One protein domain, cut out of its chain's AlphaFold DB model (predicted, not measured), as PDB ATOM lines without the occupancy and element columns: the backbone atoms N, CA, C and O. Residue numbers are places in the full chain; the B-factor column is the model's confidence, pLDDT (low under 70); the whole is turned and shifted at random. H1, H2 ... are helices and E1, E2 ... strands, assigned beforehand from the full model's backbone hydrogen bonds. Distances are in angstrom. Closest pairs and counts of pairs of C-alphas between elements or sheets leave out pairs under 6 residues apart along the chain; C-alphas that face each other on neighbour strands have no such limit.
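AT A GLANCE: This is residues 31 to 246 of the 297 residues of the protein "DgyrCDS9196" of Dimorphilus gyrociliatus (UniProt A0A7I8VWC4). Look for two strongly twisted sheets set edge beside edge, with E4 of a branched sheet of five strands next to E7 of a sheet of three. H1 covers part of one face of the larger sheet, over E2 and E5, and also reaches E6 of the smaller one, while H3 lies on the smaller sheet, away from the larger. The printed part has 216 residues, with four named helices and nine named strands in the order E1 E2 E3 H1 E4 H2 E5 E6 H3 E7 H4 E8 E9, of mixed class. Neighbour strands are antiparallel in both the branched sheet E1 E2 E4 E5 E8 and the sheet of order E6 E9 E7. The whole is compact, with a radius of gyration of the C-alphas of 19.3 A and spans of 59 by 44 by 33 A.

HOW THE PARTS SIT: Begin with E1, residues 31 to 35, which forms a hairpin with E2, residues 46 to 51; N 35 and O 46 are 3.0 A apart, within hydrogen-bond range. On the other side of E2 find E5, residues 122 to 133, antiparallel to it, with N 49 and O 129 within range at 3.0 A. E5 has three neighbours: on the same side as E2 lies E8, residues 216 to 218, with N 123 and O 217 within range at 2.8 A, and on the other side lies E4, residues 87 to 99, with N 126 and O 95 within range at 2.8 A. H1, residues 70 to 83, is on this sheet at a height of 8.8 A, over E2 and E5, and runs along the strands, at 22 degrees to E5 on the local plane; its closest C-alphas to E5 are those of Leu 73 and Leu 127, 6.6 A apart. In the second sheet, E9, residues 223 to 239, is the inner strand between E6, residues 147 to 152, and E7, residues 185 to 200; N 150 and O 231, and N 195 and O 228, are within range at 2.9 A each. E4 and E7 touch, closest at the C-alphas of Cys 92 and Ser 191, 6.0 A apart. H1 only grazes the second sheet, closest to E6 at the C-alphas of Asn 78 and Leu 147, 6.2 A apart. H3, residues 169 to 182, is on the second sheet at a height of 8.5 A, making two layers, a helix on one face of a sheet; it is over none of the strands, but only just, with 2 of its C-alphas falling on each. E6, H3 and E7 form a split strand-helix-strand unit, two strands running the same way with E9 between them, and its crossover is right-handed. H4, residues 201 to 206, only grazes the second sheet, and H2, residues 102 to 105, only grazes the branched one. E3, residues 55 to 57, pairs with no named strand, but pairs antiparallel with residues 66 to 67. In H1 and H4 every O i to N i+4 pair is within hydrogen-bond range, in H3 9 of 10 are, and H2 is too short for such a pair.

IN THESE COORDINATES: Find C-alpha 31 at (28.584, -11.246, -26.829), where E1 begins. H1 starts at C-alpha 70, at (25.719, 2.667, -17.858), and runs 20.4 A to C-alpha 83. E4 spans 31.2 A and bends by 74 degrees at residue 90; E5 spans 35.3 A. H3 covers 20.5 A, and E7, 32.6 A long, bends by 110 degrees at residue 188. E9 runs 37.7 A, bends by 115 degrees at residue 236, and ends at C-alpha 239, at (21.325, 18.685, -35.175).

THE WHOLE: The two C-alphas farthest apart are those of Asn 138 and Lys 162, at 60.3 A. The printed part has no cut. The long links are E3 to H1, H2 to E5, E5 to E6 and E6 to H3. The mean pLDDT of the printed part is 89.2; look for values under 70 at residues 36 to 43, 117 to 118, 137 to 142 and 221 to 222.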
ATOM      1  N   ILE A  31      29.463 -10.292 -26.146       79.62
ATOM      2  CA  ILE A  31      28.584 -11.246 -26.829       79.62
ATOM      3  C   ILE A  31      28.322 -10.706 -28.229       79.62
ATOM      4  O   ILE A  31      27.648  -9.693 -28.388       79.62
ATOM      5  N   ASN A  32      28.849 -11.410 -29.228       77.12
ATOM      6  CA  ASN A  32      28.642 -11.092 -30.635       77.12
ATOM      7  C   ASN A  32      27.656 -12.082 -31.255       77.12
ATOM      8  O   ASN A  32      27.738 -13.290 -31.011       77.12
ATOM      9  N   GLY A  33      26.760 -11.574 -32.095       73.38
ATOM     10  CA  GLY A  33      25.845 -12.388 -32.883       73.38
ATOM     11  C   GLY A  33      25.687 -11.857 -34.303       73.38
ATOM     12  O   GLY A  33      25.814 -10.663 -34.564       73.38
ATOM     13  N   HIS A  34      25.391 -12.761 -35.238       70.25
ATOM     14  CA  HIS A  34      25.121 -12.422 -36.633       70.25
ATOM     15  C   HIS A  34      23.735 -12.908 -37.040       70.25
ATOM     16  O   HIS A  34      23.402 -14.079 -36.846       70.25
ATOM     17  N   VAL A  35      22.958 -12.027 -37.668       70.38
ATOM     18  CA  VAL A  35      21.676 -12.370 -38.284       70.38
ATOM     19  C   VAL A  35      21.872 -12.359 -39.797       70.38
ATOM     20  O   VAL A  35      22.093 -11.317 -40.413       70.38
ATOM     21  N   LYS A  36      21.824 -13.540 -40.423       62.19
ATOM     22  CA  LYS A  36      21.831 -13.631 -41.887       62.19
ATOM     23  C   LYS A  36      20.452 -13.234 -42.411       62.19
ATOM     24  O   LYS A  36      19.491 -13.976 -42.220       62.19
ATOM     25  N   LEU A  37      20.374 -12.078 -43.063       58.16
ATOM     26  CA  LEU A  37      19.229 -11.705 -43.893       58.16
ATOM     27  C   LEU A  37      19.280 -12.497 -45.212       58.16
ATOM     28  O   LEU A  37      20.343 -12.983 -45.607       58.16
ATOM     29  N   SER A  38      18.128 -12.704 -45.852       57.62
ATOM     30  CA  SER A  38      18.028 -13.449 -47.115       57.62
ATOM     31  C   SER A  38      18.924 -12.856 -48.209       57.62
ATOM     32  O   SER A  38      19.092 -11.644 -48.282       57.62
ATOM     33  N   GLU A  39      19.456 -13.702 -49.100       52.06
ATOM     34  CA  GLU A  39      20.436 -13.341 -50.151       52.06
ATOM     35  C   GLU A  39      19.969 -12.260 -51.154       52.06
ATOM     36  O   GLU A  39      20.759 -11.806 -51.978       52.06
ATOM     37  N   SER A  40      18.705 -11.831 -51.103       54.41
ATOM     38  CA  SER A  40      18.145 -10.778 -51.956       54.41
ATOM     39  C   SER A  40      18.319  -9.350 -51.424       54.41
ATOM     40  O   SER A  40      17.951  -8.412 -52.132       54.41
ATOM     41  N   ASP A  41      18.840  -9.159 -50.210       55.41
ATOM     42  CA  ASP A  41      18.889  -7.835 -49.587       55.41
ATOM     43  C   ASP A  41      20.181  -7.079 -49.929       55.41
ATOM     44  O   ASP A  41      21.295  -7.542 -49.703       55.41
ATOM     45  N   GLN A  42      20.021  -5.864 -50.466       62.34
ATOM     46  CA  GLN A  42      21.117  -4.931 -50.770       62.34
ATOM     47  C   GLN A  42      21.859  -4.438 -49.519       62.34
ATOM     48  O   GLN A  42      22.904  -3.800 -49.633       62.34
ATOM     49  N   PHE A  43      21.325  -4.716 -48.332       61.38
ATOM     50  CA  PHE A  43      21.952  -4.394 -47.065       61.38
ATOM     51  C   PHE A  43      22.892  -5.536 -46.684       61.38
ATOM     52  O   PHE A  43      22.488  -6.698 -46.647       61.38
ATOM     53  N   GLY A  44      24.160  -5.216 -46.407       75.62
ATOM     54  CA  GLY A  44      25.103  -6.193 -45.863       75.62
ATOM     55  C   GLY A  44      24.545  -6.886 -44.610       75.62
ATOM     56  O   GLY A  44      23.627  -6.383 -43.965       75.62
ATOM     57  N   SER A  45      25.103  -8.044 -44.249       87.50
ATOM     58  CA  SER A  45      24.679  -8.797 -43.057       87.50
ATOM     59  C   SER A  45      24.580  -7.899 -41.819       87.50
ATOM     60  O   SER A  45      25.559  -7.229 -41.474       87.50
ATOM     61  N   VAL A  46      23.430  -7.928 -41.141       92.62
ATOM     62  CA  VAL A  46      23.217  -7.202 -39.886       92.62
ATOM     63  C   VAL A  46      23.770  -8.037 -38.729       92.62
ATOM     64  O   VAL A  46      23.463  -9.223 -38.578       92.62
ATOM     65  N   GLY A  47      24.629  -7.421 -37.928       94.88
ATOM     66  CA  GLY A  47      25.188  -7.975 -36.702       94.88
ATOM     67  C   GLY A  47      24.723  -7.203 -35.474       94.88
ATOM     68  O   GLY A  47      24.136  -6.122 -35.583       94.88
ATOM     69  N   PHE A  48      24.999  -7.770 -34.303       96.38
ATOM     70  CA  PHE A  48      24.870  -7.059 -33.040       96.38
ATOM     71  C   PHE A  48      26.008  -7.397 -32.078       96.38
ATOM     72  O   PHE A  48      26.604  -8.478 -32.152       96.38
ATOM     73  N   VAL A  49      26.277  -6.464 -31.168       96.62
ATOM     74  CA  VAL A  49      27.230  -6.615 -30.067       96.62
ATOM     75  C   VAL A  49      26.602  -6.120 -28.766       96.62
ATOM     76  O   VAL A  49      26.005  -5.040 -28.735       96.62
ATOM     77  N   ASP A  50      26.738  -6.917 -27.703       97.25
ATOM     78  CA  ASP A  50      26.211  -6.598 -26.373       97.25
ATOM     79  C   ASP A  50      27.319  -6.225 -25.391       97.25
ATOM     80  O   ASP A  50      28.311  -6.944 -25.232       97.25
ATOM     81  N   PHE A  51      27.067  -5.159 -24.637       97.38
ATOM     82  CA  PHE A  51      27.876  -4.681 -23.528       97.38
ATOM     83  C   PHE A  51      27.077  -4.823 -22.234       97.38
ATOM     84  O   PHE A  51      26.150  -4.063 -21.950       97.38
ATOM     85  N   TRP A  52      27.455  -5.811 -21.429       97.38
ATOM     86  CA  TRP A  52      26.909  -6.013 -20.090       97.38
ATOM     87  C   TRP A  52      27.825  -5.385 -19.037       97.38
ATOM     88  O   TRP A  52      29.053  -5.413 -19.211       97.38
ATOM     89  N   PRO A  53      27.283  -4.838 -17.935       97.44
ATOM     90  CA  PRO A  53      28.105  -4.240 -16.892       97.44
ATOM     91  C   PRO A  53      28.988  -5.297 -16.221       97.44
ATOM     92  O   PRO A  53      28.546  -6.411 -15.916       97.44
ATOM     93  N   LEU A  54      30.246  -4.952 -15.959       96.50
ATOM     94  CA  LEU A  54      31.132  -5.804 -15.172       96.50
ATOM     95  C   LEU A  54      30.869  -5.624 -13.677       96.50
ATOM     96  O   LEU A  54      30.357  -4.596 -13.224       96.50
ATOM     97  N   THR A  55      31.213  -6.642 -12.888       96.31
ATOM     98  CA  THR A  55      31.164  -6.515 -11.426       96.31
ATOM     99  C   THR A  55      32.368  -5.734 -10.912       96.31
ATOM    100  O   THR A  55      33.513  -6.139 -11.092       96.31
ATOM    101  N   VAL A  56      32.110  -4.633 -10.206       94.75
ATOM    102  CA  VAL A  56      33.132  -3.824  -9.522       94.75
ATOM    103  C   VAL A  56      33.670  -4.568  -8.297       94.75
ATOM    104  O   VAL A  56      34.858  -4.520  -7.983       94.75
ATOM    105  N   LYS A  57      32.790  -5.293  -7.596       90.81
ATOM    106  CA  LYS A  57      33.143  -6.137  -6.451       90.81
ATOM    107  C   LYS A  57      32.698  -7.567  -6.708       90.81
ATOM    108  O   LYS A  57      31.517  -7.812  -6.953       90.81
ATOM    109  N   LYS A  58      33.641  -8.507  -6.576       87.06
ATOM    110  CA  LYS A  58      33.387  -9.941  -6.751       87.06
ATOM    111  C   LYS A  58      32.267 -10.408  -5.818       87.06
ATOM    112  O   LYS A  58      32.358 -10.256  -4.599       87.06
ATOM    113  N   ALA A  59      31.244 -11.011  -6.406       93.88
ATOM    114  CA  ALA A  59      30.163 -11.693  -5.715       93.88
ATOM    115  C   ALA A  59      29.620 -12.809  -6.615       93.88
ATOM    116  O   ALA A  59      29.715 -12.732  -7.836       93.88
ATOM    117  N   VAL A  60      29.057 -13.849  -6.005       93.38
ATOM    118  CA  VAL A  60      28.411 -14.946  -6.747       93.38
ATOM    119  C   VAL A  60      26.970 -14.571  -7.101       93.38
ATOM    120  O   VAL A  60      26.534 -14.752  -8.235       93.38
ATOM    121  N   LYS A  61      26.235 -14.006  -6.134       94.06
ATOM    122  CA  LYS A  61      24.861 -13.523  -6.315       94.06
ATOM    123  C   LYS A  61      24.856 -12.097  -6.855       94.06
ATOM    124  O   LYS A  61      25.533 -11.231  -6.297       94.06
ATOM    125  N   ALA A  62      24.039 -11.838  -7.871       94.38
ATOM    126  CA  ALA A  62      23.911 -10.523  -8.496       94.38
ATOM    127  C   ALA A  62      23.314  -9.472  -7.533       94.38
ATOM    128  O   ALA A  62      23.749  -8.319  -7.507       94.38
ATOM    129  N   SER A  63      22.419  -9.887  -6.631       93.50
ATOM    130  CA  SER A  63      21.889  -9.045  -5.544       93.50
ATOM    131  C   SER A  63      22.960  -8.538  -4.566       93.50
ATOM    132  O   SER A  63      22.808  -7.467  -3.975       93.50
ATOM    133  N   CYS A  64      24.086  -9.242  -4.433       94.19
ATOM    134  CA  CYS A  64      25.211  -8.832  -3.585       94.19
ATOM    135  C   CYS A  64      26.344  -8.134  -4.357       94.19
ATOM    136  O   CYS A  64      27.296  -7.662  -3.733       94.19
ATOM    137  N   ALA A  65      26.274  -8.097  -5.688       95.25
ATOM    138  CA  ALA A  65      27.308  -7.532  -6.546       95.25
ATOM    139  C   ALA A  65      27.098  -6.033  -6.776       95.25
ATOM    140  O   ALA A  65      25.971  -5.565  -6.902       95.25
ATOM    141  N   THR A  66      28.181  -5.274  -6.901       95.19
ATOM    142  CA  THR A  66      28.121  -3.913  -7.452       95.19
ATOM    143  C   THR A  66      28.514  -3.986  -8.916       95.19
ATOM    144  O   THR A  66      29.516  -4.627  -9.232       95.19
ATOM    145  N   PHE A  67      27.743  -3.344  -9.785       96.62
ATOM    146  CA  PHE A  67      27.964  -3.330 -11.227       96.62
ATOM    147  C   PHE A  67      28.422  -1.947 -11.690       96.62
ATOM    148  O   PHE A  67      28.158  -0.949 -11.016       96.62
ATOM    149  N   GLU A  68      29.127  -1.913 -12.817       97.69
ATOM    150  CA  GLU A  68      29.470  -0.679 -13.530       97.69
ATOM    151  C   GLU A  68      28.223   0.151 -13.864       97.69
ATOM    152  O   GLU A  68      27.133  -0.393 -14.056       97.69
ATOM    153  N   GLN A  69      28.386   1.469 -13.940       97.50
ATOM    154  CA  GLN A  69      27.332   2.372 -14.401       97.50
ATOM    155  C   GLN A  69      27.205   2.329 -15.926       97.50
ATOM    156  O   GLN A  69      28.116   1.876 -16.616       97.50
ATOM    157  N   PHE A  70      26.069   2.781 -16.447       97.94
ATOM    158  CA  PHE A  70      25.719   2.667 -17.858       97.94
ATOM    159  C   PHE A  70      26.661   3.467 -18.771       97.94
ATOM    160  O   PHE A  70      26.940   3.027 -19.881       97.94
ATOM    161  N   GLU A  71      27.228   4.576 -18.296       98.25
ATOM    162  CA  GLU A  71      28.237   5.358 -19.023       98.25
ATOM    163  C   GLU A  71      29.451   4.504 -19.393       98.25
ATOM    164  O   GLU A  71      29.938   4.585 -20.515       98.25
ATOM    165  N   VAL A  72      29.878   3.605 -18.502       98.06
ATOM    166  CA  VAL A  72      31.012   2.698 -18.748       98.06
ATOM    167  C   VAL A  72      30.712   1.722 -19.893       98.06
ATOM    168  O   VAL A  72      31.616   1.258 -20.587       98.06
ATOM    169  N   LEU A  73      29.437   1.385 -20.121       98.12
ATOM    170  CA  LEU A  73      29.030   0.533 -21.242       98.12
ATOM    171  C   LEU A  73      29.122   1.320 -22.552       98.12
ATOM    172  O   LEU A  73      29.565   0.763 -23.551       98.12
ATOM    173  N   VAL A  74      28.748   2.604 -22.536       98.38
ATOM    174  CA  VAL A  74      28.862   3.506 -23.693       98.38
ATOM    175  C   VAL A  74      30.326   3.806 -24.025       98.38
ATOM    176  O   VAL A  74      30.700   3.787 -25.194       98.38
ATOM    177  N   GLU A  75      31.186   3.987 -23.022       98.12
ATOM    178  CA  GLU A  75      32.638   4.108 -23.215       98.12
ATOM    179  C   GLU A  75      33.214   2.867 -23.911       98.12
ATOM    180  O   GLU A  75      33.878   2.987 -24.938       98.12
ATOM    181  N   ARG A  76      32.887   1.661 -23.426       97.75
ATOM    182  CA  ARG A  76      33.323   0.405 -24.062       97.75
ATOM    183  C   ARG A  76      32.739   0.203 -25.459       97.75
ATOM    184  O   ARG A  76      33.411  -0.343 -26.331       97.75
ATOM    185  N   ALA A  77      31.502   0.636 -25.679       97.62
ATOM    186  CA  ALA A  77      30.891   0.650 -27.000       97.62
ATOM    187  C   ALA A  77      31.672   1.546 -27.970       97.62
ATOM    188  O   ALA A  77      31.914   1.139 -29.103       97.62
ATOM    189  N   ASN A  78      32.124   2.717 -27.521       97.75
ATOM    190  CA  ASN A  78      32.966   3.606 -28.317       97.75
ATOM    191  C   ASN A  78      34.349   3.013 -28.601       97.75
ATOM    192  O   ASN A  78      34.782   3.067 -29.747       97.75
ATOM    193  N   GLU A  79      35.002   2.381 -27.616       97.06
ATOM    194  CA  GLU A  79      36.255   1.634 -27.842       97.06
ATOM    195  C   GLU A  79      36.071   0.585 -28.956       97.06
ATOM    196  O   GLU A  79      36.858   0.514 -29.897       97.06
ATOM    197  N   TRP A  80      34.976  -0.182 -28.905       96.50
ATOM    198  CA  TRP A  80      34.668  -1.183 -29.927       96.50
ATOM    199  C   TRP A  80      34.412  -0.560 -31.309       96.50
ATOM    200  O   TRP A  80      34.862  -1.103 -32.316       96.50
ATOM    201  N   LEU A  81      33.722   0.581 -31.386       95.56
ATOM    202  CA  LEU A  81      33.486   1.287 -32.653       95.56
ATOM    203  C   LEU A  81      34.778   1.825 -33.272       95.56
ATOM    204  O   LEU A  81      34.917   1.807 -34.493       95.56
ATOM    205  N   GLU A  82      35.728   2.278 -32.450       94.31
ATOM    206  CA  GLU A  82      37.048   2.710 -32.921       94.31
ATOM    207  C   GLU A  82      37.865   1.545 -33.496       94.31
ATOM    208  O   GLU A  82      38.585   1.724 -34.481       94.31
ATOM    209  N   GLU A  83      37.739   0.353 -32.912       95.06
ATOM    210  CA  GLU A  83      38.412  -0.865 -33.377       95.06
ATOM    211  C   GLU A  83      37.765  -1.484 -34.629       95.06
ATOM    212  O   GLU A  83      38.423  -2.247 -35.339       95.06
ATOM    213  N   ASN A  84      36.499  -1.162 -34.914       93.94
ATOM    214  CA  ASN A  84      35.719  -1.742 -36.009       93.94
ATOM    215  C   ASN A  84      35.188  -0.655 -36.969       93.94
ATOM    216  O   ASN A  84      33.981  -0.503 -37.182       93.94
ATOM    217  N   ASP A  85      36.111   0.106 -37.561       92.25
ATOM    218  CA  ASP A  85      35.821   1.267 -38.418       92.25
ATOM    219  C   ASP A  85      35.154   0.932 -39.772       92.25
ATOM    220  O   ASP A  85      34.661   1.834 -40.466       92.25
ATOM    221  N   ASP A  86      35.099  -0.355 -40.135       91.31
ATOM    222  CA  ASP A  86      34.421  -0.883 -41.320       91.31
ATOM    223  C   ASP A  86      32.923  -1.150 -41.103       91.31
ATOM    224  O   ASP A  86      32.208  -1.474 -42.063       91.31
ATOM    225  N   PHE A  87      32.427  -0.969 -39.877       91.56
ATOM    226  CA  PHE A  87      31.008  -1.052 -39.563       91.56
ATOM    227  C   PHE A  87      30.303   0.310 -39.581       91.56
ATOM    228  O   PHE A  87      30.885   1.391 -39.449       91.56
ATOM    229  N   GLU A  88      28.997   0.247 -39.798       92.00
ATOM    230  CA  GLU A  88      28.060   1.351 -39.657       92.00
ATOM    231  C   GLU A  88      27.017   0.980 -38.605       92.00
ATOM    232  O   GLU A  88      26.513  -0.146 -38.586       92.00
ATOM    233  N   LEU A  89      26.699   1.931 -37.724       94.38
ATOM    234  CA  LEU A  89      25.662   1.755 -36.717       94.38
ATOM    235  C   LEU A  89      24.276   1.984 -37.307       94.38
ATOM    236  O   LEU A  89      23.975   3.053 -37.836       94.38
ATOM    237  N   ILE A  90      23.423   0.979 -37.137       93.69
ATOM    238  CA  ILE A  90      22.021   1.002 -37.549       93.69
ATOM    239  C   ILE A  90      21.150   1.489 -36.395       93.69
ATOM    240  O   ILE A  90      20.258   2.309 -36.588       93.69
ATOM    241  N   ASN A  91      21.371   0.937 -35.201       94.88
ATOM    242  CA  ASN A  91      20.519   1.172 -34.044       94.88
ATOM    243  C   ASN A  91      21.273   0.878 -32.740       94.88
ATOM    244  O   ASN A  91      22.317   0.225 -32.731       94.88
ATOM    245  N   CYS A  92      20.706   1.333 -31.633       95.88
ATOM    246  CA  CYS A  92      21.184   1.093 -30.288       95.88
ATOM    247  C   CYS A  92      19.989   0.878 -29.350       95.88
ATOM    248  O   CYS A  92      18.979   1.574 -29.467       95.88
ATOM    249  N   GLU A  93      20.082  -0.073 -28.424       95.50
ATOM    250  CA  GLU A  93      19.035  -0.306 -27.430       95.50
ATOM    251  C   GLU A  93      19.592  -0.650 -26.047       95.50
ATOM    252  O   GLU A  93      20.707  -1.150 -25.904       95.50
ATOM    253  N   SER A  94      18.793  -0.376 -25.014       96.12
ATOM    254  CA  SER A  94      19.048  -0.882 -23.663       96.12
ATOM    255  C   SER A  94      18.382  -2.247 -23.511       96.12
ATOM    256  O   SER A  94      17.193  -2.385 -23.791       96.12
ATOM    257  N   LEU A  95      19.138  -3.246 -23.064       95.00
ATOM    258  CA  LEU A  95      18.628  -4.587 -22.780       95.00
ATOM    259  C   LEU A  95      18.319  -4.709 -21.292       95.00
ATOM    260  O   LEU A  95      19.153  -4.323 -20.485       95.00
ATOM    261  N   ASP A  96      17.181  -5.292 -20.927       93.56
ATOM    262  CA  ASP A  96      16.883  -5.672 -19.542       93.56
ATOM    263  C   ASP A  96      16.976  -7.190 -19.385       93.56
ATOM    264  O   ASP A  96      16.412  -7.953 -20.175       93.56
ATOM    265  N   LYS A  97      17.705  -7.629 -18.359       93.31
ATOM    266  CA  LYS A  97      17.861  -9.032 -18.012       93.31
ATOM    267  C   LYS A  97      17.666  -9.253 -16.523       93.31
ATOM    268  O   LYS A  97      18.449  -8.787 -15.700       93.31
ATOM    269  N   LYS A  98      16.673 -10.070 -16.181       93.00
ATOM    270  CA  LYS A  98      16.464 -10.559 -14.819       93.00
ATOM    271  C   LYS A  98      17.419 -11.718 -14.517       93.00
ATOM    272  O   LYS A  98      17.442 -12.701 -15.253       93.00
ATOM    273  N   VAL A  99      18.205 -11.614 -13.443       93.50
ATOM    274  CA  VAL A  99      19.221 -12.612 -13.058       93.50
ATOM    275  C   VAL A  99      19.282 -12.845 -11.548       93.50
ATOM    276  O   VAL A  99      18.946 -11.971 -10.749       93.50
ATOM    277  N   ILE A 100      19.786 -14.017 -11.155       93.12
ATOM    278  CA  ILE A 100      20.080 -14.372  -9.757       93.12
ATOM    279  C   ILE A 100      21.591 -14.379  -9.524       93.12
ATOM    280  O   ILE A 100      22.080 -13.811  -8.537       93.12
ATOM    281  N   TYR A 101      22.345 -15.003 -10.430       93.81
ATOM    282  CA  TYR A 101      23.792 -15.131 -10.323       93.81
ATOM    283  C   TYR A 101      24.506 -14.173 -11.271       93.81
ATOM    284  O   TYR A 101      24.015 -13.825 -12.341       93.81
ATOM    285  N   VAL A 102      25.711 -13.749 -10.884       94.88
ATOM    286  CA  VAL A 102      26.548 -12.873 -11.721       94.88
ATOM    287  C   VAL A 102      26.904 -13.547 -13.047       94.88
ATOM    288  O   VAL A 102      26.927 -12.885 -14.079       94.88
ATOM    289  N   ALA A 103      27.138 -14.862 -13.041       93.75
ATOM    290  CA  ALA A 103      27.437 -15.617 -14.257       93.75
ATOM    291  C   ALA A 103      26.300 -15.547 -15.292       93.75
ATOM    292  O   ALA A 103      26.564 -15.543 -16.493       93.75
ATOM    293  N   ASP A 104      25.049 -15.419 -14.836       93.62
ATOM    294  CA  ASP A 104      23.890 -15.367 -15.724       93.62
ATOM    295  C   ASP A 104      23.836 -14.067 -16.515       93.62
ATOM    296  O   ASP A 104      23.287 -14.071 -17.614       93.62
ATOM    297  N   VAL A 105      24.435 -12.976 -16.020       94.31
ATOM    298  CA  VAL A 105      24.502 -11.689 -16.734       94.31
ATOM    299  C   VAL A 105      25.131 -11.875 -18.112       94.31
ATOM    300  O   VAL A 105      24.593 -11.402 -19.106       94.31
ATOM    301  N   TYR A 106      26.212 -12.653 -18.182       93.25
ATOM    302  CA  TYR A 106      27.000 -12.860 -19.399       93.25
ATOM    303  C   TYR A 106      26.545 -14.067 -20.226       93.25
ATOM    304  O   TYR A 106      27.166 -14.404 -21.232       93.25
ATOM    305  N   SER A 107      25.477 -14.748 -19.806       91.56
ATOM    306  CA  SER A 107      24.913 -15.845 -20.586       91.56
ATOM    307  C   SER A 107      24.130 -15.314 -21.792       91.56
ATOM    308  O   SER A 107      23.511 -14.252 -21.738       91.56
ATOM    309  N   GLN A 108      24.084 -16.085 -22.878       88.19
ATOM    310  CA  GLN A 108      23.204 -15.786 -24.017       88.19
ATOM    311  C   GLN A 108      21.729 -16.123 -23.738       88.19
ATOM    312  O   GLN A 108      20.850 -15.767 -24.520       88.19
ATOM    313  N   SER A 109      21.443 -16.824 -22.637       85.25
ATOM    314  CA  SER A 109      20.077 -17.189 -22.270       85.25
ATOM    315  C   SER A 109      19.301 -15.955 -21.822       85.25
ATOM    316  O   SER A 109      19.744 -15.230 -20.933       85.25
ATOM    317  N   LEU A 110      18.120 -15.761 -22.406       76.06
ATOM    318  CA  LEU A 110      17.109 -14.809 -21.934       76.06
ATOM    319  C   LEU A 110      16.074 -15.477 -21.018       76.06
ATOM    320  O   LEU A 110      15.155 -14.822 -20.535       76.06
ATOM    321  N   ILE A 111      16.195 -16.790 -20.802       79.19
ATOM    322  CA  ILE A 111      15.281 -17.533 -19.944       79.19
ATOM    323  C   ILE A 111      15.680 -17.277 -18.496       79.19
ATOM    324  O   ILE A 111      16.787 -17.617 -18.080       79.19
ATOM    325  N   TYR A 112      14.738 -16.722 -17.744       79.06
ATOM    326  CA  TYR A 112      14.769 -16.679 -16.294       79.06
ATOM    327  C   TYR A 112      13.868 -17.800 -15.769       79.06
ATOM    328  O   TYR A 112      12.666 -17.808 -16.037       79.06
ATOM    329  N   ALA A 113      14.450 -18.760 -15.051       75.94
ATOM    330  CA  ALA A 113      13.683 -19.724 -14.277       75.94
ATOM    331  C   ALA A 113      13.513 -19.163 -12.864       75.94
ATOM    332  O   ALA A 113      14.498 -18.858 -12.193       75.94
ATOM    333  N   ASP A 114      12.268 -19.008 -12.423       75.88
ATOM    334  CA  ASP A 114      11.988 -18.612 -11.047       75.88
ATOM    335  C   ASP A 114      12.158 -19.839 -10.148       75.88
ATOM    336  O   ASP A 114      11.228 -20.620  -9.948       75.88
ATOM    337  N   GLU A 115      13.397 -20.094  -9.725       70.12
ATOM    338  CA  GLU A 115      13.745 -21.342  -9.038       70.12
ATOM    339  C   GLU A 115      13.229 -21.381  -7.592       70.12
ATOM    340  O   GLU A 115      12.941 -22.465  -7.100       70.12
ATOM    341  N   ASP A 116      13.055 -20.227  -6.929       73.50
ATOM    342  CA  ASP A 116      12.612 -20.151  -5.530       73.50
ATOM    343  C   ASP A 116      12.022 -18.778  -5.161       73.50
ATOM    344  O   ASP A 116      12.671 -17.747  -5.330       73.50
ATOM    345  N   ALA A 117      10.868 -18.766  -4.479       68.75
ATOM    346  CA  ALA A 117      10.204 -17.544  -3.991       68.75
ATOM    347  C   ALA A 117      11.033 -16.708  -2.986       68.75
ATOM    348  O   ALA A 117      10.679 -15.571  -2.677       68.75
ATOM    349  N   ASN A 118      12.121 -17.270  -2.446       69.81
ATOM    350  CA  ASN A 118      13.028 -16.593  -1.513       69.81
ATOM    351  C   ASN A 118      14.300 -16.054  -2.183       69.81
ATOM    352  O   ASN A 118      15.174 -15.517  -1.493       69.81
ATOM    353  N   THR A 119      14.450 -16.212  -3.497       80.00
ATOM    354  CA  THR A 119      15.654 -15.771  -4.193       80.00
ATOM    355  C   THR A 119      15.463 -14.365  -4.746       80.00
ATOM    356  O   THR A 119      14.649 -14.126  -5.627       80.00
ATOM    357  N   HIS A 120      16.239 -13.417  -4.218       86.50
ATOM    358  CA  HIS A 120      16.235 -12.032  -4.686       86.50
ATOM    359  C   HIS A 120      16.905 -11.929  -6.058       86.50
ATOM    360  O   HIS A 120      18.139 -11.856  -6.147       86.50
ATOM    361  N   ALA A 121      16.082 -11.930  -7.102       91.56
ATOM    362  CA  ALA A 121      16.497 -11.571  -8.443       91.56
ATOM    363  C   ALA A 121      16.796 -10.069  -8.538       91.56
ATOM    364  O   ALA A 121      16.333  -9.250  -7.739       91.56
ATOM    365  N   VAL A 122      17.602  -9.710  -9.527       93.25
ATOM    366  CA  VAL A 122      17.852  -8.320  -9.902       93.25
ATOM    367  C   VAL A 122      17.696  -8.167 -11.405       93.25
ATOM    368  O   VAL A 122      18.024  -9.077 -12.164       93.25
ATOM    369  N   HIS A 123      17.222  -7.005 -11.824       93.69
ATOM    370  CA  HIS A 123      17.256  -6.558 -13.206       93.69
ATOM    371  C   HIS A 123      18.620  -5.945 -13.494       93.69
ATOM    372  O   HIS A 123      19.114  -5.133 -12.707       93.69
ATOM    373  N   ILE A 124      19.232  -6.350 -14.602       95.81
ATOM    374  CA  ILE A 124      20.498  -5.830 -15.100       95.81
ATOM    375  C   ILE A 124      20.260  -5.199 -16.464       95.81
ATOM    376  O   ILE A 124      19.765  -5.858 -17.376       95.81
ATOM    377  N   ILE A 125      20.652  -3.936 -16.600       96.38
ATOM    378  CA  ILE A 125      20.570  -3.183 -17.843       96.38
ATOM    379  C   ILE A 125      21.903  -3.278 -18.588       96.38
ATOM    380  O   ILE A 125      22.946  -2.880 -18.066       96.38
ATOM    381  N   GLY A 126      21.854  -3.813 -19.804       97.19
ATOM    382  CA  GLY A 126      22.950  -3.838 -20.769       97.19
ATOM    383  C   GLY A 126      22.707  -2.886 -21.940       97.19
ATOM    384  O   GLY A 126      21.656  -2.255 -22.048       97.19
ATOM    385  N   LEU A 127      23.683  -2.804 -22.835       97.88
ATOM    386  CA  LEU A 127      23.653  -2.000 -24.055       97.88
ATOM    387  C   LEU A 127      23.857  -2.921 -25.261       97.88
ATOM    388  O   LEU A 127      24.811  -3.691 -25.271       97.88
ATOM    389  N   ARG A 128      23.003  -2.825 -26.282       97.62
ATOM    390  CA  ARG A 128      23.189  -3.514 -27.566       97.62
ATOM    391  C   ARG A 128      23.366  -2.509 -28.687       97.62
ATOM    392  O   ARG A 128      22.580  -1.568 -28.812       97.62
ATOM    393  N   LEU A 129      24.360  -2.750 -29.534       97.44
ATOM    394  CA  LEU A 129      24.525  -2.055 -30.806       97.44
ATOM    395  C   LEU A 129      24.131  -2.975 -31.951       97.44
ATOM    396  O   LEU A 129      24.541  -4.132 -31.987       97.44
ATOM    397  N   TRP A 130      23.384  -2.434 -32.905       96.50
ATOM    398  CA  TRP A 130      23.068  -3.079 -34.172       96.50
ATOM    399  C   TRP A 130      23.899  -2.433 -35.273       96.50
ATOM    400  O   TRP A 130      23.905  -1.206 -35.398       96.50
ATOM    401  N   TYR A 131      24.581  -3.241 -36.080       95.00
ATOM    402  CA  TYR A 131      25.520  -2.748 -37.083       95.00
ATOM    403  C   TYR A 131      25.467  -3.543 -38.389       95.00
ATOM    404  O   TYR A 131      25.016  -4.687 -38.426       95.00
ATOM    405  N   CYS A 132      25.957  -2.952 -39.475       93.94
ATOM    406  CA  CYS A 132      26.230  -3.650 -40.731       93.94
ATOM    407  C   CYS A 132      27.595  -3.251 -41.289       93.94
ATOM    408  O   CYS A 132      28.204  -2.271 -40.866       93.94
ATOM    409  N   LYS A 133      28.095  -4.034 -42.249       91.38
ATOM    410  CA  LYS A 133      29.339  -3.715 -42.950       91.38
ATOM    411  C   LYS A 133      29.124  -2.587 -43.954       91.38
ATOM    412  O   LYS A 133      28.225  -2.679 -44.792       91.38
ATOM    413  N   ARG A 134      29.985  -1.569 -43.913       89.00
ATOM    414  CA  ARG A 134      29.957  -0.445 -44.853       89.00
ATOM    415  C   ARG A 134      30.253  -0.935 -46.276       89.00
ATOM    416  O   ARG A 134      31.247  -1.622 -46.509       89.00
ATOM    417  N   LEU A 135      29.386  -0.594 -47.232       83.50
ATOM    418  CA  LEU A 135      29.452  -1.113 -48.609       83.50
ATOM    419  C   LEU A 135      30.405  -0.328 -49.531       83.50
ATOM    420  O   LEU A 135      30.869  -0.873 -50.531       83.50
ATOM    421  N   SER A 136      30.721   0.931 -49.216       75.25
ATOM    422  CA  SER A 136      31.492   1.835 -50.079       75.25
ATOM    423  C   SER A 136      32.792   2.304 -49.416       75.25
ATOM    424  O   SER A 136      32.799   2.916 -48.355       75.25
ATOM    425  N   SER A 137      33.916   2.064 -50.093       63.25
ATOM    426  CA  SER A 137      35.255   2.560 -49.721       63.25
ATOM    427  C   SER A 137      35.554   3.968 -50.259       63.25
ATOM    428  O   SER A 137      36.632   4.500 -50.006       63.25
ATOM    429  N   ASN A 138      34.621   4.558 -51.018       65.31
ATOM    430  CA  ASN A 138      34.831   5.818 -51.735       65.31
ATOM    431  C   ASN A 138      34.380   7.069 -50.971       65.31
ATOM    432  O   ASN A 138      34.715   8.166 -51.416       65.31
ATOM    433  N   ASP A 139      33.666   6.932 -49.849       62.91
ATOM    434  CA  ASP A 139      33.398   8.079 -48.982       62.91
ATOM    435  C   ASP A 139      34.613   8.346 -48.101       62.91
ATOM    436  O   ASP A 139      35.179   7.446 -47.474       62.91
ATOM    437  N   THR A 140      35.050   9.600 -48.117       58.56
ATOM    438  CA  THR A 140      36.182  10.118 -47.357       58.56
ATOM    439  C   THR A 140      36.159   9.609 -45.918       58.56
ATOM    440  O   THR A 140      35.266   9.932 -45.142       58.56
ATOM    441  N   LYS A 141      37.177   8.809 -45.587       61.19
ATOM    442  CA  LYS A 141      37.561   8.399 -44.234       61.19
ATOM    443  C   LYS A 141      37.397   9.533 -43.208       61.19
ATOM    444  O   LYS A 141      37.866  10.639 -43.462       61.19
ATOM    445  N   ASN A 142      36.944   9.140 -42.012       56.38
ATOM    446  CA  ASN A 142      37.255   9.707 -40.688       56.38
ATOM    447  C   ASN A 142      36.249  10.599 -39.947       56.38
ATOM    448  O   ASN A 142      36.671  11.323 -39.044       56.38
ATOM    449  N   ASP A 143      34.945  10.431 -40.140       77.50
ATOM    450  CA  ASP A 143      34.050  10.742 -39.019       77.50
ATOM    451  C   ASP A 143      34.071   9.543 -38.066       77.50
ATOM    452  O   ASP A 143      33.462   8.502 -38.321       77.50
ATOM    453  N   ARG A 144      34.885   9.649 -37.007       86.88
ATOM    454  CA  ARG A 144      34.923   8.653 -35.930       86.88
ATOM    455  C   ARG A 144      33.518   8.539 -35.349       86.88
ATOM    456  O   ARG A 144      32.976   9.529 -34.864       86.88
ATOM    457  N   LEU A 145      32.936   7.342 -35.416       93.25
ATOM    458  CA  LEU A 145      31.639   7.076 -34.810       93.25
ATOM    459  C   LEU A 145      31.805   7.134 -33.294       93.25
ATOM    460  O   LEU A 145      32.415   6.249 -32.703       93.25
ATOM    461  N   GLN A 146      31.261   8.178 -32.685       96.62
ATOM    462  CA  GLN A 146      31.190   8.310 -31.241       96.62
ATOM    463  C   GLN A 146      29.720   8.321 -30.834       96.62
ATOM    464  O   GLN A 146      28.953   9.186 -31.245       96.62
ATOM    465  N   LEU A 147      29.327   7.326 -30.056       97.75
ATOM    466  CA  LEU A 147      28.024   7.182 -29.435       97.75
ATOM    467  C   LEU A 147      27.991   7.952 -28.113       97.75
ATOM    468  O   LEU A 147      28.927   7.883 -27.317       97.75
ATOM    469  N   ASP A 148      26.883   8.630 -27.860       98.19
ATOM    470  CA  ASP A 148      26.575   9.238 -26.570       98.19
ATOM    471  C   ASP A 148      25.071   9.097 -26.280       98.19
ATOM    472  O   ASP A 148      24.295   8.632 -27.128       98.19
ATOM    473  N   PHE A 149      24.648   9.433 -25.063       98.31
ATOM    474  CA  PHE A 149      23.258   9.327 -24.649       98.31
ATOM    475  C   PHE A 149      22.827  10.428 -23.677       98.31
ATOM    476  O   PHE A 149      23.630  11.019 -22.964       98.31
ATOM    477  N   ILE A 150      21.519  10.683 -23.628       97.94
ATOM    478  CA  ILE A 150      20.891  11.465 -22.562       97.94
ATOM    479  C   ILE A 150      19.684  10.734 -21.990       97.94
ATOM    480  O   ILE A 150      18.877  10.161 -22.726       97.94
ATOM    481  N   ASP A 151      19.536  10.816 -20.672       97.81
ATOM    482  CA  ASP A 151      18.400  10.264 -19.945       97.81
ATOM    483  C   ASP A 151      17.430  11.358 -19.537       97.81
ATOM    484  O   ASP A 151      17.807  12.402 -19.003       97.81
ATOM    485  N   ILE A 152      16.150  11.103 -19.777       97.44
ATOM    486  CA  ILE A 152      15.086  12.066 -19.555       97.44
ATOM    487  C   ILE A 152      14.023  11.413 -18.689       97.44
ATOM    488  O   ILE A 152      13.178  10.637 -19.147       97.44
ATOM    489  N   LEU A 153      14.063  11.776 -17.412       96.31
ATOM    490  CA  LEU A 153      13.040  11.424 -16.443       96.31
ATOM    491  C   LEU A 153      11.771  12.260 -16.682       96.31
ATOM    492  O   LEU A 153      11.876  13.468 -16.953       96.31
ATOM    493  N   PRO A 154      10.576  11.658 -16.554       96.12
ATOM    494  CA  PRO A 154       9.347  12.429 -16.467       96.12
ATOM    495  C   PRO A 154       9.327  13.225 -15.152       96.12
ATOM    496  O   PRO A 154       9.834  12.777 -14.122       96.12
ATOM    497  N   PHE A 155       8.737  14.418 -15.165       95.19
ATOM    498  CA  PHE A 155       8.588  15.228 -13.960       95.19
ATOM    499  C   PHE A 155       7.692  14.566 -12.914       95.19
ATOM    500  O   PHE A 155       6.594  14.100 -13.218       95.19
ATOM    501  N   TYR A 156       8.160  14.576 -11.663       92.38
ATOM    502  CA  TYR A 156       7.416  14.114 -10.496       92.38
ATOM    503  C   TYR A 156       6.435  15.203 -10.038       92.38
ATOM    504  O   TYR A 156       6.848  16.291  -9.637       92.38
ATOM    505  N   LEU A 157       5.132  14.933 -10.135       93.94
ATOM    506  CA  LEU A 157       4.079  15.942  -9.986       93.94
ATOM    507  C   LEU A 157       3.591  16.134  -8.545       93.94
ATOM    508  O   LEU A 157       2.952  17.143  -8.254       93.94
ATOM    509  N   ASN A 158       3.840  15.174  -7.658       89.56
ATOM    510  CA  ASN A 158       3.317  15.161  -6.291       89.56
ATOM    511  C   ASN A 158       4.358  14.637  -5.277       89.56
ATOM    512  O   ASN A 158       4.165  13.582  -4.665       89.56
ATOM    513  N   PRO A 159       5.477  15.360  -5.086       84.19
ATOM    514  CA  PRO A 159       6.506  14.966  -4.133       84.19
ATOM    515  C   PRO A 159       5.968  14.841  -2.706       84.19
ATOM    516  O   PRO A 159       5.340  15.760  -2.184       84.19
ATOM    517  N   GLY A 160       6.253  13.700  -2.071       78.81
ATOM    518  CA  GLY A 160       5.872  13.405  -0.686       78.81
ATOM    519  C   GLY A 160       4.506  12.733  -0.515       78.81
ATOM    520  O   GLY A 160       4.136  12.398   0.610       78.81
ATOM    521  N   GLU A 161       3.758  12.506  -1.598       82.81
ATOM    522  CA  GLU A 161       2.557  11.668  -1.565       82.81
ATOM    523  C   GLU A 161       2.912  10.177  -1.657       82.81
ATOM    524  O   GLU A 161       3.915   9.796  -2.257       82.81
ATOM    525  N   LYS A 162       2.065   9.322  -1.063       77.56
ATOM    526  CA  LYS A 162       2.274   7.865  -1.032       77.56
ATOM    527  C   LYS A 162       2.271   7.238  -2.430       77.56
ATOM    528  O   LYS A 162       3.020   6.303  -2.681       77.56
ATOM    529  N   GLU A 163       1.411   7.736  -3.313       84.19
ATOM    530  CA  GLU A 163       1.281   7.246  -4.683       84.19
ATOM    531  C   GLU A 163       1.981   8.223  -5.630       84.19
ATOM    532  O   GLU A 163       1.483   9.336  -5.838       84.19
ATOM    533  N   PRO A 164       3.145   7.864  -6.193       87.81
ATOM    534  CA  PRO A 164       3.888   8.783  -7.030       87.81
ATOM    535  C   PRO A 164       3.180   8.967  -8.379       87.81
ATOM    536  O   PRO A 164       2.783   8.009  -9.040       87.81
ATOM    537  N   ARG A 165       3.024  10.219  -8.806       91.56
ATOM    538  CA  ARG A 165       2.444  10.607 -10.092       91.56
ATOM    539  C   ARG A 165       3.467  11.360 -10.918       91.56
ATOM    540  O   ARG A 165       4.061  12.334 -10.459       91.56
ATOM    541  N   PHE A 166       3.585  10.966 -12.175       93.75
ATOM    542  CA  PHE A 166       4.489  11.583 -13.136       93.75
ATOM    543  C   PHE A 166       3.712  12.267 -14.253       93.75
ATOM    544  O   PHE A 166       2.521  12.010 -14.454       93.75
ATOM    545  N   GLU A 167       4.382  13.164 -14.970       95.81
ATOM    546  CA  GLU A 167       3.850  13.673 -16.229       95.81
ATOM    547  C   GLU A 167       3.667  12.544 -17.260       95.81
ATOM    548  O   GLU A 167       4.275  11.475 -17.169       95.81
ATOM    549  N   SER A 168       2.804  12.778 -18.249       94.19
ATOM    550  CA  SER A 168       2.582  11.809 -19.325       94.19
ATOM    551  C   SER A 168       3.780  11.745 -20.277       94.19
ATOM    552  O   SER A 168       4.491  12.735 -20.441       94.19
ATOM    553  N   VAL A 169       3.947  10.629 -20.996       91.81
ATOM    554  CA  VAL A 169       4.985  10.491 -22.041       91.81
ATOM    555  C   VAL A 169       4.894  11.619 -23.078       91.81
ATOM    556  O   VAL A 169       5.919  12.170 -23.468       91.81
ATOM    557  N   SER A 170       3.681  12.022 -23.474       93.81
ATOM    558  CA  SER A 170       3.477  13.141 -24.407       93.81
ATOM    559  C   SER A 170       4.018  14.454 -23.842       93.81
ATOM    560  O   SER A 170       4.723  15.175 -24.541       93.81
ATOM    561  N   SER A 171       3.737  14.745 -22.569       96.44
ATOM    562  CA  SER A 171       4.229  15.948 -21.886       96.44
ATOM    563  C   SER A 171       5.756  15.952 -21.777       96.44
ATOM    564  O   SER A 171       6.387  16.972 -22.058       96.44
ATOM    565  N   THR A 172       6.354  14.797 -21.465       96.56
ATOM    566  CA  THR A 172       7.810  14.609 -21.478       96.56
ATOM    567  C   THR A 172       8.385  14.919 -22.862       96.56
ATOM    568  O   THR A 172       9.313  15.716 -22.969       96.56
ATOM    569  N   VAL A 173       7.819  14.357 -23.936       95.06
ATOM    570  CA  VAL A 173       8.282  14.582 -25.320       95.06
ATOM    571  C   VAL A 173       8.151  16.047 -25.743       95.06
ATOM    572  O   VAL A 173       9.094  16.605 -26.304       95.06
ATOM    573  N   ASP A 174       7.035  16.708 -25.432       96.06
ATOM    574  CA  ASP A 174       6.839  18.131 -25.739       96.06
ATOM    575  C   ASP A 174       7.901  19.009 -25.066       96.06
ATOM    576  O   ASP A 174       8.470  19.914 -25.691       96.06
ATOM    577  N   ARG A 175       8.227  18.700 -23.807       97.56
ATOM    578  CA  ARG A 175       9.276  19.372 -23.037       97.56
ATOM    579  C   ARG A 175      10.673  19.116 -23.605       97.56
ATOM    580  O   ARG A 175      11.474  20.052 -23.694       97.56
ATOM    581  N   ILE A 176      10.971  17.883 -24.017       96.56
ATOM    582  CA  ILE A 176      12.237  17.558 -24.688       96.56
ATOM    583  C   ILE A 176      12.353  18.365 -25.979       96.56
ATOM    584  O   ILE A 176      13.342  19.061 -26.178       96.56
ATOM    585  N   ASN A 177      11.313  18.368 -26.811       96.38
ATOM    586  CA  ASN A 177      11.285  19.131 -28.056       96.38
ATOM    587  C   ASN A 177      11.444  20.638 -27.829       96.38
ATOM    588  O   ASN A 177      12.100  21.314 -28.616       96.38
ATOM    589  N   ALA A 178      10.855  21.196 -26.767       97.06
ATOM    590  CA  ALA A 178      11.094  22.588 -26.392       97.06
ATOM    591  C   ALA A 178      12.581  22.838 -26.086       97.06
ATOM    592  O   ALA A 178      13.144  23.818 -26.567       97.06
ATOM    593  N   THR A 179      13.229  21.918 -25.369       97.00
ATOM    594  CA  THR A 179      14.664  21.988 -25.059       97.00
ATOM    595  C   THR A 179      15.518  21.874 -26.325       97.00
ATOM    596  O   THR A 179      16.346  22.746 -26.568       97.00
ATOM    597  N   LEU A 180      15.259  20.881 -27.185       95.62
ATOM    598  CA  LEU A 180      16.014  20.628 -28.422       95.62
ATOM    599  C   LEU A 180      15.952  21.786 -29.429       95.62
ATOM    600  O   LEU A 180      16.908  22.021 -30.166       95.62
ATOM    601  N   ARG A 181      14.863  22.567 -29.440       95.81
ATOM    602  CA  ARG A 181      14.771  23.784 -30.271       95.81
ATOM    603  C   ARG A 181      15.753  24.874 -29.841       95.81
ATOM    604  O   ARG A 181      16.208  25.637 -30.689       95.81
ATOM    605  N   HIS A 182      16.050  24.969 -28.548       97.44
ATOM    606  CA  HIS A 182      16.935  25.995 -27.991       97.44
ATOM    607  C   HIS A 182      18.367  25.497 -27.783       97.44
ATOM    608  O   HIS A 182      19.310  26.278 -27.843       97.44
ATOM    609  N   THR A 183      18.531  24.206 -27.517       97.44
ATOM    610  CA  THR A 183      19.808  23.542 -27.258       97.44
ATOM    611  C   THR A 183      19.818  22.227 -28.040       97.44
ATOM    612  O   THR A 183      19.456  21.188 -27.487       97.44
ATOM    613  N   PRO A 184      20.147  22.270 -29.346       96.44
ATOM    614  CA  PRO A 184      20.215  21.070 -30.174       96.44
ATOM    615  C   PRO A 184      21.271  20.093 -29.646       96.44
ATOM    616  O   PRO A 184      22.292  20.507 -29.082       96.44
ATOM    617  N   LEU A 185      21.040  18.798 -29.870       96.00
ATOM    618  CA  LEU A 185      22.030  17.762 -29.571       96.00
ATOM    619  C   LEU A 185      23.281  17.988 -30.415       96.00
ATOM    620  O   LEU A 185      23.188  18.383 -31.576       96.00
ATOM    621  N   GLN A 186      24.450  17.715 -29.835       97.19
ATOM    622  CA  GLN A 186      25.733  17.735 -30.542       97.19
ATOM    623  C   GLN A 186      25.891  16.456 -31.366       97.19
ATOM    624  O   GLN A 186      26.744  15.628 -31.067       97.19
ATOM    625  N   GLY A 187      25.012  16.247 -32.343       95.50
ATOM    626  CA  GLY A 187      24.941  14.998 -33.085       95.50
ATOM    627  C   GLY A 187      23.553  14.685 -33.625       95.50
ATOM    628  O   GLY A 187      22.603  15.421 -33.358       95.50
ATOM    629  N   ARG A 188      23.431  13.574 -34.359       94.12
ATOM    630  CA  ARG A 188      22.130  13.060 -34.835       94.12
ATOM    631  C   ARG A 188      21.594  11.986 -33.906       94.12
ATOM    632  O   ARG A 188      22.370  11.150 -33.435       94.12
ATOM    633  N   ILE A 189      20.285  11.952 -33.699       95.19
ATOM    634  CA  ILE A 189      19.637  10.882 -32.943       95.19
ATOM    635  C   ILE A 189      19.833   9.569 -33.706       95.19
ATOM    636  O   ILE A 189      19.554   9.457 -34.899       95.19
ATOM    637  N   LEU A 190      20.347   8.566 -33.000       94.88
ATOM    638  CA  LEU A 190      20.446   7.198 -33.488       94.88
ATOM    639  C   LEU A 190      19.184   6.428 -33.101       94.88
ATOM    640  O   LEU A 190      18.544   5.802 -33.942       94.88
ATOM    641  N   SER A 191      18.820   6.498 -31.821       95.31
ATOM    642  CA  SER A 191      17.653   5.820 -31.273       95.31
ATOM    643  C   SER A 191      17.168   6.481 -29.981       95.31
ATOM    644  O   SER A 191      17.829   7.328 -29.392       95.31
ATOM    645  N   ILE A 192      15.969   6.122 -29.543       94.81
ATOM    646  CA  ILE A 192      15.283   6.616 -28.355       94.81
ATOM    647  C   ILE A 192      14.590   5.410 -27.742       94.81
ATOM    648  O   ILE A 192      13.738   4.788 -28.354       94.81
ATOM    649  N   VAL A 193      14.931   5.037 -26.528       94.00
ATOM    650  CA  VAL A 193      14.348   3.855 -25.902       94.00
ATOM    651  C   VAL A 193      13.628   4.227 -24.628       94.00
ATOM    652  O   VAL A 193      13.989   5.173 -23.929       94.00
ATOM    653  N   SER A 194      12.599   3.451 -24.331       92.88
ATOM    654  CA  SER A 194      11.896   3.511 -23.061       92.88
ATOM    655  C   SER A 194      12.552   2.521 -22.120       92.88
ATOM    656  O   SER A 194      12.532   1.319 -22.376       92.88
ATOM    657  N   VAL A 195      13.143   3.021 -21.043       93.25
ATOM    658  CA  VAL A 195      13.814   2.186 -20.048       93.25
ATOM    659  C   VAL A 195      12.905   2.068 -18.835       93.25
ATOM    660  O   VAL A 195      12.474   3.078 -18.278       93.25
ATOM    661  N   ASN A 196      12.598   0.833 -18.445       91.06
ATOM    662  CA  ASN A 196      11.794   0.549 -17.265       91.06
ATOM    663  C   ASN A 196      12.692   0.429 -16.028       91.06
ATOM    664  O   ASN A 196      13.646  -0.345 -16.022       91.06
ATOM    665  N   LEU A 197      12.368   1.185 -14.983       89.44
ATOM    666  CA  LEU A 197      13.005   1.130 -13.678       89.44
ATOM    667  C   LEU A 197      12.017   0.628 -12.641       89.44
ATOM    668  O   LEU A 197      11.009   1.275 -12.355       89.44
ATOM    669  N   THR A 198      12.359  -0.486 -12.015       87.00
ATOM    670  CA  THR A 198      11.628  -1.015 -10.869       87.00
ATOM    671  C   THR A 198      12.192  -0.384  -9.596       87.00
ATOM    672  O   THR A 198      13.333  -0.636  -9.208       87.00
ATOM    673  N   LEU A 199      11.404   0.495  -8.974       85.31
ATOM    674  CA  LEU A 199      11.811   1.300  -7.822       85.31
ATOM    675  C   LEU A 199      11.000   0.919  -6.581       85.31
ATOM    676  O   LEU A 199       9.770   0.835  -6.632       85.31
ATOM    677  N   ALA A 200      11.693   0.716  -5.462       84.06
ATOM    678  CA  ALA A 200      11.075   0.439  -4.171       84.06
ATOM    679  C   ALA A 200      10.259   1.644  -3.658       84.06
ATOM    680  O   ALA A 200      10.552   2.798  -3.977       84.06
ATOM    681  N   GLU A 201       9.217   1.380  -2.860       83.25
ATOM    682  CA  GLU A 201       8.307   2.407  -2.319       83.25
ATOM    683  C   GLU A 201       9.047   3.503  -1.520       83.25
ATOM    684  O   GLU A 201       8.681   4.680  -1.559       83.25
ATOM    685  N   ASP A 202      10.120   3.138  -0.819       82.56
ATOM    686  CA  ASP A 202      10.892   4.038   0.040       82.56
ATOM    687  C   ASP A 202      11.748   5.055  -0.734       82.56
ATOM    688  O   ASP A 202      11.999   6.156  -0.229       82.56
ATOM    689  N   ILE A 203      12.138   4.744  -1.975       82.69
ATOM    690  CA  ILE A 203      12.823   5.683  -2.876       82.69
ATOM    691  C   ILE A 203      11.936   6.914  -3.108       82.69
ATOM    692  O   ILE A 203      12.413   8.048  -3.024       82.69
ATOM    693  N   TRP A 204      10.632   6.707  -3.299       80.50
ATOM    694  CA  TRP A 204       9.668   7.791  -3.497       80.50
ATOM    695  C   TRP A 204       9.439   8.600  -2.226       80.50
ATOM    696  O   TRP A 204       9.484   9.829  -2.252       80.50
ATOM    697  N   ALA A 205       9.252   7.912  -1.098       78.62
ATOM    698  CA  ALA A 205       8.992   8.556   0.187       78.62
ATOM    699  C   ALA A 205      10.181   9.394   0.686       78.62
ATOM    700  O   ALA A 205       9.990  10.400   1.370       78.62
ATOM    701  N   SER A 206      11.408   8.984   0.359       80.94
ATOM    702  CA  SER A 206      12.629   9.693   0.753       80.94
ATOM    703  C   SER A 206      12.976  10.875  -0.154       80.94
ATOM    704  O   SER A 206      13.811  11.696   0.227       80.94
ATOM    705  N   GLY A 207      12.359  10.975  -1.338       78.25
ATOM    706  CA  GLY A 207      12.757  11.942  -2.361       78.25
ATOM    707  C   GLY A 207      14.181  11.701  -2.868       78.25
ATOM    708  O   GLY A 207      14.860  12.651  -3.263       78.25
ATOM    709  N   ALA A 208      14.660  10.454  -2.805       83.38
ATOM    710  CA  ALA A 208      15.989  10.104  -3.277       83.38
ATOM    711  C   ALA A 208      16.125  10.418  -4.773       83.38
ATOM    712  O   ALA A 208      15.214  10.188  -5.570       83.38
ATOM    713  N   GLN A 209      17.289  10.944  -5.158       88.19
ATOM    714  CA  GLN A 209      17.580  11.203  -6.560       88.19
ATOM    715  C   GLN A 209      17.703   9.875  -7.312       88.19
ATOM    716  O   GLN A 209      18.490   9.005  -6.936       88.19
ATOM    717  N   ILE A 210      16.934   9.734  -8.391       91.62
ATOM    718  CA  ILE A 210      16.983   8.558  -9.258       91.62
ATOM    719  C   ILE A 210      18.241   8.650 -10.116       91.62
ATOM    720  O   ILE A 210      18.403   9.595 -10.887       91.62
ATOM    721  N   ASN A 211      19.123   7.663  -9.981       93.94
ATOM    722  CA  ASN A 211      20.292   7.521 -10.837       93.94
ATOM    723  C   ASN A 211      19.933   6.661 -12.058       93.94
ATOM    724  O   ASN A 211      19.912   5.436 -11.966       93.94
ATOM    725  N   THR A 212      19.658   7.288 -13.199       95.38
ATOM    726  CA  THR A 212      19.287   6.591 -14.446       95.38
ATOM    727  C   THR A 212      20.433   5.783 -15.056       95.38
ATOM    728  O   THR A 212      20.208   4.870 -15.853       95.38
ATOM    729  N   CYS A 213      21.660   6.059 -14.628       96.56
ATOM    730  CA  CYS A 213      22.855   5.366 -15.076       96.56
ATOM    731  C   CYS A 213      23.168   4.114 -14.250       96.56
ATOM    732  O   CYS A 213      24.099   3.367 -14.551       96.56
ATOM    733  N   GLN A 214      22.388   3.834 -13.206       95.25
ATOM    734  CA  GLN A 214      22.489   2.575 -12.489       95.25
ATOM    735  C   GLN A 214      22.007   1.417 -13.376       95.25
ATOM    736  O   GLN A 214      20.897   1.415 -13.903       95.25
ATOM    737  N   THR A 215      22.851   0.397 -13.509       96.00
ATOM    738  CA  THR A 215      22.593  -0.779 -14.354       96.00
ATOM    739  C   THR A 215      21.955  -1.936 -13.603       96.00
ATOM    740  O   THR A 215      21.668  -2.954 -14.213       96.00
ATOM    741  N   ARG A 216      21.740  -1.828 -12.287       94.69
ATOM    742  CA  ARG A 216      21.171  -2.902 -11.465       94.69
ATOM    743  C   ARG A 216      20.003  -2.404 -10.635       94.69
ATOM    744  O   ARG A 216      20.198  -1.498  -9.831       94.69
ATOM    745  N   TRP A 217      18.874  -3.096 -10.684       92.06
ATOM    746  CA  TRP A 217      17.693  -2.802  -9.870       92.06
ATOM    747  C   TRP A 217      17.213  -4.065  -9.168       92.06
ATOM    748  O   TRP A 217      17.281  -5.152  -9.738       92.06
ATOM    749  N   PHE A 218      16.788  -3.953  -7.913       90.19
ATOM    750  CA  PHE A 218      16.254  -5.112  -7.206       90.19
ATOM    751  C   PHE A 218      14.836  -5.407  -7.684       90.19
ATOM    752  O   PHE A 218      14.023  -4.496  -7.824       90.19
ATOM    753  N   ASP A 219      14.553  -6.687  -7.906       87.06
ATOM    754  CA  ASP A 219      13.189  -7.152  -8.117       87.06
ATOM    755  C   ASP A 219      12.539  -7.389  -6.748       87.06
ATOM    756  O   ASP A 219      12.680  -8.453  -6.138       87.06
ATOM    757  N   GLU A 220      11.925  -6.342  -6.199       82.50
ATOM    758  CA  GLU A 220      11.272  -6.374  -4.889       82.50
ATOM    759  C   GLU A 220       9.743  -6.375  -5.004       82.50
ATOM    760  O   GLU A 220       9.144  -5.851  -5.945       82.50
ATOM    761  N   PHE A 221       9.095  -6.934  -3.980       67.56
ATOM    762  CA  PHE A 221       7.655  -6.795  -3.783       67.56
ATOM    763  C   PHE A 221       7.310  -5.334  -3.432       67.56
ATOM    764  O   PHE A 221       8.044  -4.695  -2.683       67.56
ATOM    765  N   ASN A 222       6.163  -4.829  -3.907       69.00
ATOM    766  CA  ASN A 222       5.704  -3.435  -3.737       69.00
ATOM    767  C   ASN A 222       6.585  -2.383  -4.429       69.00
ATOM    768  O   ASN A 222       6.912  -1.336  -3.865       69.00
ATOM    769  N   THR A 223       6.956  -2.656  -5.670       80.12
ATOM    770  CA  THR A 223       7.707  -1.728  -6.509       80.12
ATOM    771  C   THR A 223       6.784  -0.945  -7.437       80.12
ATOM    772  O   THR A 223       5.709  -1.402  -7.827       80.12
ATOM    773  N   HIS A 224       7.206   0.269  -7.781       85.38
ATOM    774  CA  HIS A 224       6.607   1.048  -8.856       85.38
ATOM    775  C   HIS A 224       7.516   0.962 -10.078       85.38
ATOM    776  O   HIS A 224       8.736   1.062  -9.953       85.38
ATOM    777  N   ASN A 225       6.915   0.810 -11.254       88.94
ATOM    778  CA  ASN A 225       7.630   0.875 -12.521       88.94
ATOM    779  C   ASN A 225       7.645   2.325 -13.002       88.94
ATOM    780  O   ASN A 225       6.604   2.877 -13.364       88.94
ATOM    781  N   LEU A 226       8.820   2.946 -12.983       90.94
ATOM    782  CA  LEU A 226       9.056   4.231 -13.622       90.94
ATOM    783  C   LEU A 226       9.645   3.987 -15.004       90.94
ATOM    784  O   LEU A 226      10.702   3.381 -15.129       90.94
ATOM    785  N   ILE A 227       9.017   4.540 -16.034       92.31
ATOM    786  CA  ILE A 227       9.581   4.532 -17.380       92.31
ATOM    787  C   ILE A 227      10.176   5.902 -17.672       92.31
ATOM    788  O   ILE A 227       9.501   6.924 -17.525       92.31
ATOM    789  N   PHE A 228      11.430   5.917 -18.109       95.38
ATOM    790  CA  PHE A 228      12.102   7.118 -18.592       95.38
ATOM    791  C   PHE A 228      12.553   6.943 -20.043       95.38
ATOM    792  O   PHE A 228      12.581   5.831 -20.571       95.38
ATOM    793  N   ILE A 229      12.864   8.060 -20.699       96.06
ATOM    794  CA  ILE A 229      13.296   8.082 -22.098       96.06
ATOM    795  C   ILE A 229      14.819   8.208 -22.132       96.06
ATOM    796  O   ILE A 229      15.357   9.155 -21.568       96.06
ATOM    797  N   ARG A 230      15.508   7.298 -22.818       97.38
ATOM    798  CA  ARG A 230      16.942   7.393 -23.118       97.38
ATOM    799  C   ARG A 230      17.129   7.662 -24.602       97.38
ATOM    800  O   ARG A 230      16.683   6.864 -25.417       97.38
ATOM    801  N   ILE A 231      17.777   8.763 -24.959       97.00
ATOM    802  CA  ILE A 231      18.096   9.112 -26.350       97.00
ATOM    803  C   ILE A 231      19.556   8.776 -26.595       97.00
ATOM    804  O   ILE A 231      20.418   9.366 -25.955       97.00
ATOM    805  N   PHE A 232      19.826   7.877 -27.533       97.75
ATOM    806  CA  PHE A 232      21.157   7.622 -28.064       97.75
ATOM    807  C   PHE A 232      21.383   8.471 -29.310       97.75
ATOM    808  O   PHE A 232      20.519   8.547 -30.187       97.75
ATOM    809  N   PHE A 233      22.553   9.085 -29.421       97.19
ATOM    810  CA  PHE A 233      22.910   9.920 -30.561       97.19
ATOM    811  C   PHE A 233      24.371   9.709 -30.954       97.19
ATOM    812  O   PHE A 233      25.202   9.309 -30.143       97.19
ATOM    813  N   LEU A 234      24.670   9.941 -32.229       96.50
ATOM    814  CA  LEU A 234      26.039   9.942 -32.732       96.50
ATOM    815  C   LEU A 234      26.578  11.359 -32.670       96.50
ATOM    816  O   LEU A 234      26.008  12.249 -33.303       96.50
ATOM    817  N   VAL A 235      27.661  11.545 -31.922       97.38
ATOM    818  CA  VAL A 235      28.302  12.837 -31.695       97.38
ATOM    819  C   VAL A 235      28.758  13.439 -33.021       97.38
ATOM    820  O   VAL A 235      29.352  12.770 -33.866       97.38
ATOM    821  N   GLY A 236      28.470  14.722 -33.207       95.88
ATOM    822  CA  GLY A 236      28.771  15.452 -34.429       95.88
ATOM    823  C   GLY A 236      28.338  16.917 -34.345       95.88
ATOM    824  O   GLY A 236      28.113  17.443 -33.252       95.88
ATOM    825  N   PRO A 237      28.220  17.609 -35.491       95.81
ATOM    826  CA  PRO A 237      27.673  18.959 -35.533       95.81
ATOM    827  C   PRO A 237      26.260  19.026 -34.921       95.81
ATOM    828  O   PRO A 237      25.521  18.041 -34.993       95.81
ATOM    829  N   PRO A 238      25.851  20.182 -34.365       96.94
ATOM    830  CA  PRO A 238      24.518  20.340 -33.798       96.94
ATOM    831  C   PRO A 238      23.399  19.964 -34.781       96.94
ATOM    832  O   PRO A 238      23.345  20.514 -35.883       96.94
ATOM    833  N   CYS A 239      22.484  19.079 -34.371       94.31
ATOM    834  CA  CYS A 239      21.325  18.685 -35.175       94.31
ATOM    835  C   CYS A 239      20.012  19.141 -34.524       94.31
ATOM    836  O   CYS A 239      19.785  18.961 -33.327       94.31
ATOM    837  N   HIS A 240      19.121  19.724 -35.327       94.00
ATOM    838  CA  HIS A 240      17.826  20.259 -34.888       94.00
ATOM    839  C   HIS A 240      16.686  19.248 -35.081       94.00
ATOM    840  O   HIS A 240      15.604  19.589 -35.562       94.00
ATOM    841  N   GLU A 241      16.944  17.991 -34.740       92.38
ATOM    842  CA  GLU A 241      15.935  16.937 -34.785       92.38
ATOM    843  C   GLU A 241      14.890  17.121 -33.681       92.38
ATOM    844  O   GLU A 241      15.184  17.576 -32.574       92.38
ATOM    845  N   LEU A 242      13.644  16.772 -34.003       92.12
ATOM    846  CA  LEU A 242      12.530  16.752 -33.063       92.12
ATOM    847  C   LEU A 242      11.982  15.334 -32.959       92.12
ATOM    848  O   LEU A 242      11.995  14.566 -33.917       92.12
ATOM    849  N   ILE A 243      11.451  15.018 -31.789       92.12
ATOM    850  CA  ILE A 243      10.916  13.709 -31.449       92.12
ATOM    851  C   ILE A 243       9.414  13.709 -31.718       92.12
ATOM    852  O   ILE A 243       8.670  14.529 -31.176       92.12
ATOM    853  N   GLY A 244       8.962  12.774 -32.551       89.31
ATOM    854  CA  GLY A 244       7.545  12.473 -32.730       89.31
ATOM    855  C   GLY A 244       7.102  11.334 -31.813       89.31
ATOM    856  O   GLY A 244       7.877  10.423 -31.537       89.31
ATOM    857  N   LEU A 245       5.841  11.361 -31.379       89.19
ATOM    858  CA  LEU A 245       5.216  10.258 -30.649       89.19
ATOM    859  C   LEU A 245       3.974   9.785 -31.404       89.19
ATOM    860  O   LEU A 245       3.122  10.591 -31.793       89.19
ATOM    861  N   LYS A 246       3.862   8.470 -31.604       90.50
ATOM    862  CA  LYS A 246       2.674   7.844 -32.175       90.50
ATOM    863  C   LYS A 246       2.473   6.460 -31.580       90.50
ATOM    864  O   LYS A 246       3.321   5.589 -31.734       90.50
TER     865      LYS A 246